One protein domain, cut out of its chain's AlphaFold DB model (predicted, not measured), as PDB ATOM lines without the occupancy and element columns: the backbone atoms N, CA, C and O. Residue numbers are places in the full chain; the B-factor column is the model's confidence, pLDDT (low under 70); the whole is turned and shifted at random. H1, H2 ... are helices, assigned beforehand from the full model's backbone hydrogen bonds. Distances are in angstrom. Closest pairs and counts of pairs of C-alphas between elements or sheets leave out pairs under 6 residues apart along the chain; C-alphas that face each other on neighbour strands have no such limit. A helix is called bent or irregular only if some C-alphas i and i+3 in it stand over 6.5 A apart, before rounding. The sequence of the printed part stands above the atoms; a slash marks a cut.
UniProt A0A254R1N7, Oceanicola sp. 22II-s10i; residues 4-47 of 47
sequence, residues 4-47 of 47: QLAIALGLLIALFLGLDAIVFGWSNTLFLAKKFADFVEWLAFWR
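This is residues 4 to 47 of the 47 residues of a protein of Oceanicola sp. 22II-s10i (UniProt A0A254R1N7). Two long helices, H1 and H2, meet near their ends in an open V, with the short turn of residues 24 to 26 at its point. The two arms spread away from this corner, and their far parts, residues 4 to 15 and residues 31 to 47, stand free in one thin, flat outline. The printed part has 44 residues with two named helices, H1 then H2 along the chain, and no named strand; the class is all helix. It is only just extended, close to loose, with a radius of gyration of the C-alphas of 14.0 A, and the C-alphas span 36 by 29 by 5 A.

Begin with the longest helix, H1, residues 4 to 23: find C-alpha 4 at (-62.871, -43.606, -24.419), and from there the helix runs 28.3 A to C-alpha 23 at (-50.435, -48.950, 0.434). Next look at H2, residues 27 to 45, which runs 27.3 A from its first to its last C-alpha and ends with C-alpha 45 at (-31.648, -22.873, -15.270). Neither helix is bent.

Look at residues 17 to 21 of H1 and residues 27 to 29 of H2, for with these parts alone the two helices touch. Their closest C-alphas, those of Asp 20 and Asn 28, are 6.5 A apart. The lines of H1 and H2 stand at a steep tilt of 65 degrees, and the helices run opposite ways. Their centres are 20.5 A apart. In H1 and H2 every O i to N i+4 pair is within hydrogen-bond range.

The two C-alphas farthest apart are those of Gln 4 and Phe 45, at 38.6 A. The printed part has no cut, and the link from H1 to H2, three residues, is tight. Read the B-factor column for the pLDDT: its mean over the printed part is 94.8, and residue 47, the chain's last, is the one printed residue under 70.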
ATOM      1  N   GLN A   4     -63.159 -42.319 -25.050       93.81
ATOM      2  CA  GLN A   4     -62.871 -43.606 -24.419       93.81
ATOM      3  C   GLN A   4     -61.434 -43.693 -23.886       93.81
ATOM      4  O   GLN A   4     -61.230 -44.146 -22.764       93.81
ATOM      5  N   LEU A   5     -60.447 -43.215 -24.653       94.56
ATOM      6  CA  LEU A   5     -59.044 -43.189 -24.226       94.56
ATOM      7  C   LEU A   5     -58.832 -42.221 -23.061       94.56
ATOM      8  O   LEU A   5     -58.115 -42.549 -22.123       94.56
ATOM      9  N   ALA A   6     -59.489 -41.060 -23.087       94.56
ATOM     10  CA  ALA A   6     -59.409 -40.096 -21.991       94.56
ATOM     11  C   ALA A   6     -59.952 -40.681 -20.674       94.56
ATOM     12  O   ALA A   6     -59.304 -40.558 -19.636       94.56
ATOM     13  N   ILE A   7     -61.096 -41.371 -20.725       96.06
ATOM     14  CA  ILE A   7     -61.686 -42.030 -19.551       96.06
ATOM     15  C   ILE A   7     -60.785 -43.165 -19.054       96.06
ATOM     16  O   ILE A   7     -60.531 -43.258 -17.855       96.06
ATOM     17  N   ALA A   8     -60.261 -43.997 -19.960       96.06
ATOM     18  CA  ALA A   8     -59.365 -45.094 -19.595       96.06
ATOM     19  C   ALA A   8     -58.092 -44.588 -18.897       96.06
ATOM     20  O   ALA A   8     -57.715 -45.108 -17.849       96.06
ATOM     21  N   LEU A   9     -57.464 -43.539 -19.436       95.81
ATOM     22  CA  LEU A   9     -56.274 -42.929 -18.838       95.81
ATOM     23  C   LEU A   9     -56.588 -42.262 -17.496       95.81
ATOM     24  O   LEU A   9     -55.830 -42.429 -16.545       95.81
ATOM     25  N   GLY A  10     -57.717 -41.556 -17.389       95.88
ATOM     26  CA  GLY A  10     -58.146 -40.936 -16.134       95.88
ATOM     27  C   GLY A  10     -58.365 -41.962 -15.020       95.88
ATOM     28  O   GLY A  10     -57.868 -41.780 -13.908       95.88
ATOM     29  N   LEU A  11     -59.036 -43.075 -15.331       97.38
ATOM     30  CA  LEU A  11     -59.230 -44.178 -14.387       97.38
ATOM     31  C   LEU A  11     -57.907 -44.832 -13.990       97.38
ATOM     32  O   LEU A  11     -57.700 -45.118 -12.814       97.38
ATOM     33  N   LEU A  12     -57.002 -45.038 -14.948       97.12
ATOM     34  CA  LEU A  12     -55.691 -45.623 -14.685       97.12
ATOM     35  C   LEU A  12     -54.869 -44.758 -13.718       97.12
ATOM     36  O   LEU A  12     -54.303 -45.272 -12.756       97.12
ATOM     37  N   ILE A  13     -54.846 -43.441 -13.936       95.81
ATOM     38  CA  ILE A  13     -54.146 -42.489 -13.061       95.81
ATOM     39  C   ILE A  13     -54.773 -42.489 -11.662       95.81
ATOM     40  O   ILE A  13     -54.052 -42.584 -10.668       95.81
ATOM     41  N   ALA A  14     -56.106 -42.435 -11.571       96.88
ATOM     42  CA  ALA A  14     -56.808 -42.465 -10.290       96.88
ATOM     43  C   ALA A  14     -56.541 -43.765  -9.511       96.88
ATOM     44  O   ALA A  14     -56.329 -43.715  -8.300       96.88
ATOM     45  N   LEU A  15     -56.491 -44.912 -10.198       97.44
ATOM     46  CA  LEU A  15     -56.164 -46.205  -9.599       97.44
ATOM     47  C   LEU A  15     -54.759 -46.191  -8.983       97.44
ATOM     48  O   LEU A  15     -54.597 -46.577  -7.829       97.44
ATOM     49  N   PHE A  16     -53.749 -45.723  -9.721       95.69
ATOM     50  CA  PHE A  16     -52.374 -45.688  -9.220       95.69
ATOM     51  C   PHE A  16     -52.189 -44.713  -8.055       95.69
ATOM     52  O   PHE A  16     -51.517 -45.060  -7.087       95.69
ATOM     53  N   LEU A  17     -52.823 -43.537  -8.101       95.44
ATOM     54  CA  LEU A  17     -52.799 -42.593  -6.979       95.44
ATOM     55  C   LEU A  17     -53.525 -43.151  -5.748       95.44
ATOM     56  O   LEU A  17     -53.036 -43.013  -4.631       95.44
ATOM     57  N   GLY A  18     -54.664 -43.824  -5.942       96.19
ATOM     58  CA  GLY A  18     -55.393 -44.485  -4.859       96.19
ATOM     59  C   GLY A  18     -54.590 -45.620  -4.218       96.19
ATOM     60  O   GLY A  18     -54.531 -45.716  -2.993       96.19
ATOM     61  N   LEU A  19     -53.920 -46.444  -5.029       96.75
ATOM     62  CA  LEU A  19     -53.011 -47.484  -4.540       96.75
ATOM     63  C   LEU A  19     -51.835 -46.886  -3.759       96.75
ATOM     64  O   LEU A  19     -51.501 -47.397  -2.691       96.75
ATOM     65  N   ASP A  20     -51.244 -45.789  -4.239       95.31
ATOM     66  CA  ASP A  20     -50.168 -45.089  -3.531       95.31
ATOM     67  C   ASP A  20     -50.625 -44.514  -2.185       95.31
ATOM     68  O   ASP A  20     -49.932 -44.644  -1.175       95.31
ATOM     69  N   ALA A  21     -51.824 -43.937  -2.142       94.88
ATOM     70  CA  ALA A  21     -52.402 -43.398  -0.919       94.88
ATOM     71  C   ALA A  21     -52.643 -44.487   0.142       94.88
ATOM     72  O   ALA A  21     -52.339 -44.275   1.315       94.88
ATOM     73  N   ILE A  22     -53.170 -45.650  -0.262       96.56
ATOM     74  CA  ILE A  22     -53.572 -46.723   0.663       96.56
ATOM     75  C   ILE A  22     -52.375 -47.576   1.102       96.56
ATOM     76  O   ILE A  22     -52.244 -47.880   2.285       96.56
ATOM     77  N   VAL A  23     -51.519 -47.988   0.164       96.81
ATOM     78  CA  VAL A  23     -50.435 -48.950   0.434       96.81
ATOM     79  C   VAL A  23     -49.169 -48.248   0.915       96.81
ATOM     80  O   VAL A  23     -48.461 -48.759   1.779       96.81
ATOM     81  N   PHE A  24     -48.885 -47.068   0.365       94.06
ATOM     82  CA  PHE A  24     -47.603 -46.388   0.528       94.06
ATOM     83  C   PHE A  24     -47.728 -45.016   1.204       94.06
ATOM     84  O   PHE A  24     -46.723 -44.315   1.340       94.06
ATOM     85  N   GLY A  25     -48.934 -44.619   1.627       93.00
ATOM     86  CA  GLY A  25     -49.172 -43.380   2.368       93.00
ATOM     87  C   GLY A  25     -48.710 -42.119   1.634       93.00
ATOM     88  O   GLY A  25     -48.178 -41.219   2.279       93.00
ATOM     89  N   TRP A  26     -48.865 -42.067   0.304       93.19
ATOM     90  CA  TRP A  26     -48.404 -40.974  -0.576       93.19
ATOM     91  C   TRP A  26     -46.888 -40.852  -0.772       93.19
ATOM     92  O   TRP A  26     -46.418 -39.884  -1.378       93.19
ATOM     93  N   SER A  27     -46.093 -41.799  -0.274       93.88
ATOM     94  CA  SER A  27     -44.631 -41.707  -0.353       93.88
ATOM     95  C   SER A  27     -44.103 -41.684  -1.792       93.88
ATOM     96  O   SER A  27     -43.216 -40.876  -2.082       93.88
ATOM     97  N   ASN A  28     -44.664 -42.477  -2.715       93.69
ATOM     98  CA  ASN A  28     -44.186 -42.491  -4.100       93.69
ATOM     99  C   ASN A  28     -44.624 -41.235  -4.854       93.69
ATOM    100  O   ASN A  28     -43.812 -40.643  -5.565       93.69
ATOM    101  N   THR A  29     -45.866 -40.781  -4.670       93.88
ATOM    102  CA  THR A  29     -46.354 -39.540  -5.295       93.88
ATOM    103  C   THR A  29     -45.553 -38.331  -4.813       93.88
ATOM    104  O   THR A  29     -45.132 -37.509  -5.629       93.88
ATOM    105  N   LEU A  30     -45.267 -38.236  -3.508       95.12
ATOM    106  CA  LEU A  30     -44.431 -37.165  -2.955       95.12
ATOM    107  C   LEU A  30     -42.988 -37.241  -3.457       95.12
ATOM    108  O   LEU A  30     -42.388 -36.207  -3.749       95.12
ATOM    109  N   PHE A  31     -42.422 -38.442  -3.576       96.06
ATOM    110  CA  PHE A  31     -41.104 -38.629  -4.179       96.06
ATOM    111  C   PHE A  31     -41.076 -38.126  -5.629       96.06
ATOM    112  O   PHE A  31     -40.186 -37.354  -5.998       96.06
ATOM    113  N   LEU A  32     -42.073 -38.508  -6.431       95.56
ATOM    114  CA  LEU A  32     -42.181 -38.106  -7.830       95.56
ATOM    115  C   LEU A  32     -42.352 -36.588  -7.969       95.56
ATOM    116  O   LEU A  32     -41.699 -35.973  -8.809       95.56
ATOM    117  N   ALA A  33     -43.163 -35.972  -7.104       95.81
ATOM    118  CA  ALA A  33     -43.365 -34.526  -7.073       95.81
ATOM    119  C   ALA A  33     -42.065 -33.763  -6.774       95.81
ATOM    120  O   ALA A  33     -41.778 -32.768  -7.440       95.81
ATOM    121  N   LYS A  34     -41.243 -34.246  -5.831       96.88
ATOM    122  CA  LYS A  34     -39.924 -33.651  -5.549       96.88
ATOM    123  C   LYS A  34     -39.002 -33.737  -6.760       96.88
ATOM    124  O   LYS A  34     -38.421 -32.736  -7.150       96.88
ATOM    125  N   LYS A  35     -38.928 -34.903  -7.410       97.00
ATOM    126  CA  LYS A  35     -38.114 -35.077  -8.625       97.00
ATOM    127  C   LYS A  35     -38.587 -34.220  -9.789       97.00
ATOM    128  O   LYS A  35     -37.765 -33.722 -10.551       97.00
ATOM    129  N   PHE A  36     -39.893 -34.030  -9.915       96.88
ATOM    130  CA  PHE A  36     -40.445 -33.117 -10.900       96.88
ATOM    131  C   PHE A  36     -40.078 -31.660 -10.589       96.88
ATOM    132  O   PHE A  36     -39.698 -30.936 -11.502       96.88
ATOM    133  N   ALA A  37     -40.120 -31.241  -9.321       96.88
ATOM    134  CA  ALA A  37     -39.663 -29.913  -8.911       96.88
ATOM    135  C   ALA A  37     -38.168 -29.700  -9.217       96.88
ATOM    136  O   ALA A  37     -37.833 -28.697  -9.843       96.88
ATOM    137  N   ASP A  38     -37.308 -30.673  -8.890       97.00
ATOM    138  CA  ASP A  38     -35.877 -30.646  -9.239       97.00
ATOM    139  C   ASP A  38     -35.684 -30.494 -10.763       97.00
ATOM    140  O   ASP A  38     -34.842 -29.732 -11.237       97.00
ATOM    141  N   PHE A  39     -36.487 -31.214 -11.556       97.06
ATOM    142  CA  PHE A  39     -36.440 -31.140 -13.016       97.06
ATOM    143  C   PHE A  39     -36.901 -29.779 -13.553       97.06
ATOM    144  O   PHE A  39     -36.299 -29.259 -14.490       97.06
ATOM    145  N   VAL A  40     -37.942 -29.188 -12.962       96.75
ATOM    146  CA  VAL A  40     -38.410 -27.839 -13.313       96.75
ATOM    147  C   VAL A  40     -37.346 -26.795 -12.981       96.75
ATOM    148  O   VAL A  40     -37.114 -25.908 -13.798       96.75
ATOM    149  N   GLU A  41     -36.679 -26.904 -11.832       95.88
ATOM    150  CA  GLU A  41     -35.573 -26.017 -11.457       95.88
ATOM    151  C   GLU A  41     -34.400 -26.143 -12.435       95.88
ATOM    152  O   GLU A  41     -33.901 -25.136 -12.941       95.88
ATOM    153  N   TRP A  42     -34.019 -27.374 -12.782       96.31
ATOM    154  CA  TRP A  42     -33.021 -27.628 -13.818       96.31
ATOM    155  C   TRP A  42     -33.436 -27.002 -15.152       96.31
ATOM    156  O   TRP A  42     -32.656 -26.265 -15.740       96.31
ATOM    157  N   LEU A  43     -34.673 -27.212 -15.616       96.06
ATOM    158  CA  LEU A  43     -35.175 -26.624 -16.861       96.06
ATOM    159  C   LEU A  43     -35.170 -25.087 -16.815       96.06
ATOM    160  O   LEU A  43     -34.836 -24.446 -17.809       96.06
ATOM    161  N   ALA A  44     -35.512 -24.498 -15.666       93.56
ATOM    162  CA  ALA A  44     -35.492 -23.056 -15.452       93.56
ATOM    163  C   ALA A  44     -34.072 -22.472 -15.497       93.56
ATOM    164  O   ALA A  44     -33.918 -21.331 -15.925       93.56
ATOM    165  N   PHE A  45     -33.055 -23.244 -15.104       92.81
ATOM    166  CA  PHE A  45     -31.648 -22.873 -15.270       92.81
ATOM    167  C   PHE A  45     -31.221 -22.811 -16.747       92.81
ATOM    168  O   PHE A  45     -30.418 -21.954 -17.102       92.81
ATOM    169  N   TRP A  46     -31.759 -23.680 -17.610       89.12
ATOM    170  CA  TRP A  46     -31.467 -23.670 -19.057       89.12
ATOM    171  C   TRP A  46     -32.262 -22.639 -19.852       89.12
ATOM    172  O   TRP A  46     -32.043 -22.526 -21.060       89.12
ATOM    173  N   ARG A  47     -33.212 -21.947 -19.217       67.44
ATOM    174  CA  ARG A  47     -33.937 -20.862 -19.874       67.44
ATOM    175  C   ARG A  47     -33.017 -19.686 -20.183       67.44
ATOM    176  O   ARG A  47     -32.194 -19.334 -19.315       67.44
TER     177      ARG A  47